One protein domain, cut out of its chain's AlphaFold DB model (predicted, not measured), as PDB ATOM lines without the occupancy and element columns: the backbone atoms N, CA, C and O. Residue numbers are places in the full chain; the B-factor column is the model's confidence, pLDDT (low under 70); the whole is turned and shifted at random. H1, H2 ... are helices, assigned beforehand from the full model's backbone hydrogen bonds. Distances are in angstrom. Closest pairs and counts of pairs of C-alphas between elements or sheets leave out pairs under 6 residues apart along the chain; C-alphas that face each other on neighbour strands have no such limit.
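Overview. This is residues 146 to 211 of the 385 residues of an uncharacterized protein of Fusarium euwallaceae (UniProt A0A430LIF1). Three shorter helices, H1, H2 and H3, make a triangle, and the longest helix, H4, packs across one of its faces, nearest in direction to H2. The printed part has 66 residues with four named helices, H1 to H4 in chain order, and is all helix, mostly crossed. It is compact, with radius of gyration of the C-alphas 11.4 A and spans of 36 by 25 by 15 A.

Along the chain. H4, residues 189 to 209, measures 30.7 A from first to last C-alpha, ending at (6.237, 17.135, -17.709). H2 is residues 162 to 170, 12.1 A; H3, 172 to 181, 14.0 A; H1, 146 to 159, 20.2 A, from C-alpha 146 (26.960, 7.031, -25.778).

Arrangement. H4 touches H2 at a shallow 27 degrees, opposite ways; closest C-alphas Leu 169 and Ala 196, 5.3 A. With residues 203 to 207 alone, H4 touches H1; closest C-alphas Val 158 and Ile 203, 5.6 A. In each helix every O i to N i+4 pair is within hydrogen-bond range.

Size, cuts and confidence. The printed part has no cut and no long link. Residues 146 to 149 are under pLDDT 70.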
ATOM      1  N   GLY A 146      27.193   6.860 -27.213       52.72
ATOM      2  CA  GLY A 146      26.960   7.031 -25.778       52.72
ATOM      3  C   GLY A 146      25.686   7.825 -25.490       52.72
ATOM      4  O   GLY A 146      24.829   7.349 -24.757       52.72
ATOM      5  N   TRP A 147      25.492   8.965 -26.158       61.62
ATOM      6  CA  TRP A 147      24.313   9.825 -25.989       61.62
ATOM      7  C   TRP A 147      22.993   9.205 -26.437       61.62
ATOM      8  O   TRP A 147      21.984   9.323 -25.738       61.62
ATOM      9  N   LEU A 148      22.986   8.523 -27.585       62.12
ATOM     10  CA  LEU A 148      21.810   7.770 -28.023       62.12
ATOM     11  C   LEU A 148      21.467   6.662 -27.014       62.12
ATOM     12  O   LEU A 148      20.296   6.455 -26.700       62.12
ATOM     13  N   GLY A 149      22.490   6.016 -26.443       68.38
ATOM     14  CA  GLY A 149      22.334   5.068 -25.342       68.38
ATOM     15  C   GLY A 149      21.729   5.707 -24.091       68.38
ATOM     16  O   GLY A 149      20.760   5.181 -23.553       68.38
ATOM     17  N   ILE A 150      22.232   6.869 -23.663       74.31
ATOM     18  CA  ILE A 150      21.708   7.599 -22.497       74.31
ATOM     19  C   ILE A 150      20.243   7.967 -22.709       74.31
ATOM     20  O   ILE A 150      19.431   7.749 -21.815       74.31
ATOM     21  N   THR A 151      19.886   8.475 -23.890       77.00
ATOM     22  CA  THR A 151      18.503   8.863 -24.204       77.00
ATOM     23  C   THR A 151      17.569   7.661 -24.092       77.00
ATOM     24  O   THR A 151      16.576   7.728 -23.370       77.00
ATOM     25  N   ALA A 152      17.929   6.528 -24.702       76.81
ATOM     26  CA  ALA A 152      17.147   5.296 -24.613       76.81
ATOM     27  C   ALA A 152      17.014   4.782 -23.167       76.81
ATOM     28  O   ALA A 152      15.938   4.344 -22.758       76.81
ATOM     29  N   VAL A 153      18.084   4.866 -22.367       86.06
ATOM     30  CA  VAL A 153      18.042   4.467 -20.953       86.06
ATOM     31  C   VAL A 153      17.172   5.422 -20.135       86.06
ATOM     32  O   VAL A 153      16.383   4.959 -19.318       86.06
ATOM     33  N   VAL A 154      17.251   6.733 -20.366       89.56
ATOM     34  CA  VAL A 154      16.382   7.716 -19.702       89.56
ATOM     35  C   VAL A 154      14.920   7.461 -20.055       89.56
ATOM     36  O   VAL A 154      14.083   7.445 -19.159       89.56
ATOM     37  N   GLU A 155      14.598   7.196 -21.321       89.12
ATOM     38  CA  GLU A 155      13.232   6.845 -21.719       89.12
ATOM     39  C   GLU A 155      12.742   5.552 -21.066       89.12
ATOM     40  O   GLU A 155      11.600   5.494 -20.607       89.12
ATOM     41  N   TYR A 156      13.603   4.535 -20.974       92.00
ATOM     42  CA  TYR A 156      13.307   3.315 -20.231       92.00
ATOM     43  C   TYR A 156      13.010   3.622 -18.755       92.00
ATOM     44  O   TYR A 156      11.967   3.214 -18.251       92.00
ATOM     45  N   LEU A 157      13.861   4.406 -18.086       93.69
ATOM     46  CA  LEU A 157      13.684   4.791 -16.681       93.69
ATOM     47  C   LEU A 157      12.414   5.627 -16.442       93.69
ATOM     48  O   LEU A 157      11.766   5.462 -15.412       93.69
ATOM     49  N   VAL A 158      12.028   6.495 -17.383       95.94
ATOM     50  CA  VAL A 158      10.776   7.273 -17.310       95.94
ATOM     51  C   VAL A 158       9.540   6.371 -17.358       95.94
ATOM     52  O   VAL A 158       8.524   6.719 -16.756       95.94
ATOM     53  N   ARG A 159       9.614   5.220 -18.039       94.81
ATOM     54  CA  ARG A 159       8.503   4.261 -18.162       94.81
ATOM     55  C   ARG A 159       8.376   3.293 -16.986       94.81
ATOM     56  O   ARG A 159       7.328   2.670 -16.864       94.81
ATOM     57  N   LEU A 160       9.408   3.154 -16.155       95.56
ATOM     58  CA  LEU A 160       9.366   2.272 -14.988       95.56
ATOM     59  C   LEU A 160       8.366   2.769 -13.944       95.56
ATOM     60  O   LEU A 160       8.246   3.978 -13.705       95.56
ATOM     61  N   GLU A 161       7.709   1.832 -13.262       96.88
ATOM     62  CA  GLU A 161       6.993   2.149 -12.029       96.88
ATOM     63  C   GLU A 161       7.971   2.638 -10.952       96.88
ATOM     64  O   GLU A 161       9.168   2.340 -10.988       96.88
ATOM     65  N   ASP A 162       7.485   3.405  -9.975       96.69
ATOM     66  CA  ASP A 162       8.363   4.022  -8.973       96.69
ATOM     67  C   ASP A 162       9.120   2.969  -8.143       96.69
ATOM     68  O   ASP A 162      10.294   3.154  -7.838       96.69
ATOM     69  N   SER A 163       8.504   1.820  -7.853       97.19
ATOM     70  CA  SER A 163       9.148   0.700  -7.151       97.19
ATOM     71  C   SER A 163      10.281   0.053  -7.966       97.19
ATOM     72  O   SER A 163      11.332  -0.297  -7.420       97.19
ATOM     73  N   GLU A 164      10.099  -0.086  -9.280       97.69
ATOM     74  CA  GLU A 164      11.100  -0.634 -10.196       97.69
ATOM     75  C   GLU A 164      12.253   0.343 -10.421       97.69
ATOM     76  O   GLU A 164      13.417  -0.069 -10.442       97.69
ATOM     77  N   LEU A 165      11.936   1.636 -10.543       96.81
ATOM     78  CA  LEU A 165      12.918   2.710 -10.622       96.81
ATOM     79  C   LEU A 165      13.804   2.710  -9.373       96.81
ATOM     80  O   LEU A 165      15.026   2.694  -9.501       96.81
ATOM     81  N   GLU A 166      13.212   2.629  -8.180       97.31
ATOM     82  CA  GLU A 166      13.966   2.533  -6.926       97.31
ATOM     83  C   GLU A 166      14.866   1.302  -6.882       97.31
ATOM     84  O   GLU A 166      16.041   1.402  -6.529       97.31
ATOM     85  N   LYS A 167      14.361   0.140  -7.310       97.88
ATOM     86  CA  LYS A 167      15.166  -1.085  -7.379       97.88
ATOM     87  C   LYS A 167      16.354  -0.938  -8.335       97.88
ATOM     88  O   LYS A 167      17.440  -1.424  -8.026       97.88
ATOM     89  N   LYS A 168      16.169  -0.274  -9.481       97.44
ATOM     90  CA  LYS A 168      17.250   0.002 -10.441       97.44
ATOM     91  C   LYS A 168      18.264   1.003  -9.899       97.44
ATOM     92  O   LYS A 168      19.458   0.799 -10.077       97.44
ATOM     93  N   LEU A 169      17.813   2.052  -9.220       97.06
ATOM     94  CA  LEU A 169      18.692   3.073  -8.646       97.06
ATOM     95  C   LEU A 169      19.408   2.607  -7.368       97.06
ATOM     96  O   LEU A 169      20.465   3.141  -7.038       97.06
ATOM     97  N   ALA A 170      18.891   1.581  -6.688       96.94
ATOM     98  CA  ALA A 170      19.590   0.891  -5.606       96.94
ATOM     99  C   ALA A 170      20.729  -0.022  -6.108       96.94
ATOM    100  O   ALA A 170      21.646  -0.342  -5.349       96.94
ATOM    101  N   ASP A 171      20.702  -0.436  -7.380       97.25
ATOM    102  CA  ASP A 171      21.772  -1.223  -7.987       97.25
ATOM    103  C   ASP A 171      22.985  -0.332  -8.297       97.25
ATOM    104  O   ASP A 171      23.051   0.381  -9.301       97.25
ATOM    105  N   SER A 172      23.990  -0.407  -7.423       96.31
ATOM    106  CA  SER A 172      25.229   0.363  -7.569       96.31
ATOM    107  C   SER A 172      25.956   0.113  -8.895       96.31
ATOM    108  O   SER A 172      26.622   1.019  -9.396       96.31
ATOM    109  N   SER A 173      25.833  -1.084  -9.481       95.69
ATOM    110  CA  SER A 173      26.473  -1.416 -10.755       95.69
ATOM    111  C   SER A 173      25.774  -0.715 -11.917       95.69
ATOM    112  O   SER A 173      26.444  -0.129 -12.769       95.69
ATOM    113  N   PHE A 174      24.439  -0.671 -11.887       95.88
ATOM    114  CA  PHE A 174      23.634   0.090 -12.833       95.88
ATOM    115  C   PHE A 174      23.955   1.583 -12.751       95.88
ATOM    116  O   PHE A 174      24.268   2.188 -13.771       95.88
ATOM    117  N   VAL A 175      23.950   2.169 -11.549       95.00
ATOM    118  CA  VAL A 175      24.224   3.604 -11.372       95.00
ATOM    119  C   VAL A 175      25.635   3.956 -11.836       95.00
ATOM    120  O   VAL A 175      25.805   4.928 -12.564       95.00
ATOM    121  N   LYS A 176      26.645   3.144 -11.494       90.25
ATOM    122  CA  LYS A 176      28.021   3.336 -11.982       90.25
ATOM    123  C   LYS A 176      28.127   3.195 -13.496       90.25
ATOM    124  O   LYS A 176      28.835   3.977 -14.116       90.25
ATOM    125  N   SER A 177      27.435   2.227 -14.093       88.50
ATOM    126  CA  SER A 177      27.434   2.029 -15.545       88.50
ATOM    127  C   SER A 177      26.735   3.179 -16.271       88.50
ATOM    128  O   SER A 177      27.285   3.716 -17.231       88.50
ATOM    129  N   PHE A 178      25.578   3.619 -15.776       88.75
ATOM    130  CA  PHE A 178      24.853   4.773 -16.301       88.75
ATOM    131  C   PHE A 178      25.695   6.045 -16.192       88.75
ATOM    132  O   PHE A 178      25.880   6.757 -17.178       88.75
ATOM    133  N   ALA A 179      26.283   6.288 -15.022       84.06
ATOM    134  CA  ALA A 179      27.193   7.396 -14.790       84.06
ATOM    135  C   ALA A 179      28.395   7.324 -15.747       84.06
ATOM    136  O   ALA A 179      28.655   8.278 -16.472       84.06
ATOM    137  N   SER A 180      29.048   6.168 -15.864       81.25
ATOM    138  CA  SER A 180      30.169   5.958 -16.784       81.25
ATOM    139  C   SER A 180      29.783   6.189 -18.248       81.25
ATOM    140  O   SER A 180      30.569   6.778 -18.986       81.25
ATOM    141  N   SER A 181      28.567   5.812 -18.664       75.69
ATOM    142  CA  SER A 181      28.061   6.099 -20.014       75.69
ATOM    143  C   SER A 181      27.885   7.599 -20.272       75.69
ATOM    144  O   SER A 181      28.064   8.046 -21.401       75.69
ATOM    145  N   CYS A 182      27.630   8.373 -19.214       75.00
ATOM    146  CA  CYS A 182      27.609   9.835 -19.214       75.00
ATOM    147  C   CYS A 182      29.007  10.463 -19.021       75.00
ATOM    148  O   CYS A 182      29.097  11.671 -18.823       75.00
ATOM    149  N   GLY A 183      30.086   9.668 -19.022       72.12
ATOM    150  CA  GLY A 183      31.453  10.139 -18.768       72.12
ATOM    151  C   GLY A 183      31.778  10.390 -17.289       72.12
ATOM    152  O   GLY A 183      32.748  11.071 -16.977       72.12
ATOM    153  N   ILE A 184      30.977   9.854 -16.365       71.94
ATOM    154  CA  ILE A 184      31.064  10.122 -14.927       71.94
ATOM    155  C   ILE A 184      31.739   8.953 -14.210       71.94
ATOM    156  O   ILE A 184      31.176   7.860 -14.103       71.94
ATOM    157  N   GLY A 185      32.926   9.197 -13.658       77.88
ATOM    158  CA  GLY A 185      33.556   8.297 -12.693       77.88
ATOM    159  C   GLY A 185      32.930   8.464 -11.308       77.88
ATOM    160  O   GLY A 185      32.938   9.562 -10.756       77.88
ATOM    161  N   LEU A 186      32.384   7.387 -10.738       82.19
ATOM    162  CA  LEU A 186      31.857   7.381  -9.371       82.19
ATOM    163  C   LEU A 186      32.740   6.524  -8.464       82.19
ATOM    164  O   LEU A 186      32.771   5.295  -8.588       82.19
ATOM    165  N   GLU A 187      33.415   7.175  -7.521       86.88
ATOM    166  CA  GLU A 187      34.238   6.527  -6.499       86.88
ATOM    167  C   GLU A 187      33.573   6.633  -5.121       86.88
ATOM    168  O   GLU A 187      33.120   7.702  -4.706       86.88
ATOM    169  N   GLY A 188      33.494   5.511  -4.403       89.62
ATOM    170  CA  GLY A 188      32.856   5.431  -3.085       89.62
ATOM    171  C   GLY A 188      31.328   5.284  -3.112       89.62
ATOM    172  O   GLY A 188      30.658   5.513  -4.113       89.62
ATOM    173  N   GLU A 189      30.753   4.858  -1.988       92.69
ATOM    174  CA  GLU A 189      29.315   4.572  -1.878       92.69
ATOM    175  C   GLU A 189      28.453   5.849  -1.857       92.69
ATOM    176  O   GLU A 189      27.353   5.877  -2.408       92.69
ATOM    177  N   GLN A 190      28.964   6.928  -1.258       86.81
ATOM    178  CA  GLN A 190      28.238   8.198  -1.143       86.81
ATOM    179  C   GLN A 190      28.033   8.882  -2.501       86.81
ATOM    180  O   GLN A 190      26.950   9.405  -2.762       86.81
ATOM    181  N   SER A 191      29.027   8.834  -3.396       79.56
ATOM    182  CA  SER A 191      28.905   9.398  -4.750       79.56
ATOM    183  C   SER A 191      27.869   8.639  -5.585       79.56
ATOM    184  O   SER A 191      27.077   9.255  -6.298       79.56
ATOM    185  N   VAL A 192      27.799   7.313  -5.427       90.50
ATOM    186  CA  VAL A 192      26.782   6.466  -6.064       90.50
ATOM    187  C   VAL A 192      25.383   6.819  -5.567       90.50
ATOM    188  O   VAL A 192      24.495   7.044  -6.385       90.50
ATOM    189  N   LYS A 193      25.183   6.953  -4.249       92.81
ATOM    190  CA  LYS A 193      23.888   7.360  -3.668       92.81
ATOM    191  C   LYS A 193      23.457   8.759  -4.121       92.81
ATOM    192  O   LYS A 193      22.286   8.973  -4.446       92.81
ATOM    193  N   ALA A 194      24.396   9.702  -4.184       85.31
ATOM    194  CA  ALA A 194      24.134  11.048  -4.683       85.31
ATOM    195  C   ALA A 194      23.739  11.033  -6.171       85.31
ATOM    196  O   ALA A 194      22.748  11.656  -6.551       85.31
ATOM    197  N   CYS A 195      24.458  10.271  -7.002       88.62
ATOM    198  CA  CYS A 195      24.142  10.119  -8.421       88.62
ATOM    199  C   CYS A 195      22.765   9.471  -8.629       88.62
ATOM    200  O   CYS A 195      21.951  10.004  -9.380       88.62
ATOM    201  N   ALA A 196      22.454   8.398  -7.897       94.50
ATOM    202  CA  ALA A 196      21.140   7.757  -7.914       94.50
ATOM    203  C   ALA A 196      20.009   8.752  -7.595       94.50
ATOM    204  O   ALA A 196      19.016   8.821  -8.316       94.50
ATOM    205  N   SER A 197      20.199   9.591  -6.571       91.44
ATOM    206  CA  SER A 197      19.230  10.625  -6.177       91.44
ATOM    207  C   SER A 197      19.030  11.691  -7.262       91.44
ATOM    208  O   SER A 197      17.907  12.140  -7.502       91.44
ATOM    209  N   LEU A 198      20.106  12.089  -7.953       88.06
ATOM    210  CA  LEU A 198      20.033  13.021  -9.082       88.06
ATOM    211  C   LEU A 198      19.277  12.419 -10.269       88.06
ATOM    212  O   LEU A 198      18.416  13.092 -10.843       88.06
ATOM    213  N   ILE A 199      19.564  11.158 -10.607       92.06
ATOM    214  CA  ILE A 199      18.854  10.433 -11.666       92.06
ATOM    215  C   ILE A 199      17.365  10.376 -11.318       92.06
ATOM    216  O   ILE A 199      16.545  10.799 -12.131       92.06
ATOM    217  N   ARG A 200      17.011   9.963 -10.093       95.94
ATOM    218  CA  ARG A 200      15.621   9.909  -9.617       95.94
ATOM    219  C   ARG A 200      14.895  11.235  -9.815       95.94
ATOM    220  O   ARG A 200      13.884  11.285 -10.511       95.94
ATOM    221  N   ARG A 201      15.449  12.324  -9.271       90.94
ATOM    222  CA  ARG A 201      14.847  13.662  -9.355       90.94
ATOM    223  C   ARG A 201      14.633  14.097 -10.805       90.94
ATOM    224  O   ARG A 201      13.624  14.729 -11.130       90.94
ATOM    225  N   ARG A 202      15.573  13.762 -11.694       88.88
ATOM    226  CA  ARG A 202      15.445  14.062 -13.123       88.88
ATOM    227  C   ARG A 202      14.322  13.253 -13.769       88.88
ATOM    228  O   ARG A 202      13.531  13.836 -14.506       88.88
ATOM    229  N   ILE A 203      14.225  11.959 -13.477       94.06
ATOM    230  CA  ILE A 203      13.162  11.087 -13.992       94.06
ATOM    231  C   ILE A 203      11.783  11.540 -13.498       94.06
ATOM    232  O   ILE A 203      10.863  11.647 -14.304       94.06
ATOM    233  N   GLU A 204      11.646  11.896 -12.220       92.81
ATOM    234  CA  GLU A 204      10.405  12.450 -11.657       92.81
ATOM    235  C   GLU A 204       9.993  13.741 -12.379       92.81
ATOM    236  O   GLU A 204       8.847  13.882 -12.808       92.81
ATOM    237  N   THR A 205      10.945  14.650 -12.621       87.12
ATOM    238  CA  THR A 205      10.695  15.888 -13.383       87.12
ATOM    239  C   THR A 205      10.176  15.587 -14.796       87.12
ATOM    240  O   THR A 205       9.229  16.220 -15.262       87.12
ATOM    241  N   LEU A 206      10.762  14.596 -15.477       89.00
ATOM    242  CA  LEU A 206      10.344  14.182 -16.820       89.00
ATOM    243  C   LEU A 206       8.962  13.511 -16.824       89.00
ATOM    244  O   LEU A 206       8.161  13.783 -17.719       89.00
ATOM    245  N   LYS A 207       8.654  12.678 -15.821       93.81
ATOM    246  CA  LYS A 207       7.324  12.069 -15.642       93.81
ATOM    247  C   LYS A 207       6.247  13.140 -15.458       93.81
ATOM    248  O   LYS A 207       5.197  13.065 -16.095       93.81
ATOM    249  N   HIS A 208       6.513  14.158 -14.637       90.75
ATOM    250  CA  HIS A 208       5.571  15.256 -14.411       90.75
ATOM    251  C   HIS A 208       5.334  16.106 -15.663       90.75
ATOM    252  O   HIS A 208       4.187  16.447 -15.937       90.75
ATOM    253  N   GLY A 209       6.375  16.388 -16.452       83.81
ATOM    254  CA  GLY A 209       6.237  17.135 -17.709       83.81
ATOM    255  C   GLY A 209       5.475  16.384 -18.810       83.81
ATOM    256  O   GLY A 209       4.903  17.019 -19.688       83.81
ATOM    257  N   ARG A 210       5.440  15.044 -18.766       80.62
ATOM    258  CA  ARG A 210       4.721  14.209 -19.746       80.62
ATOM    259  C   ARG A 210       3.262  13.933 -19.392       80.62
ATOM    260  O   ARG A 210       2.573  13.324 -20.207       80.62
ATOM    261  N   ARG A 211       2.765  14.333 -18.212       75.38
ATOM    262  CA  ARG A 211       1.330  14.191 -17.928       75.38
ATOM    263  C   ARG A 211       0.568  15.093 -18.905       75.38
ATOM    264  O   ARG A 211       0.753  16.307 -18.831       75.38
TER     265      ARG A 211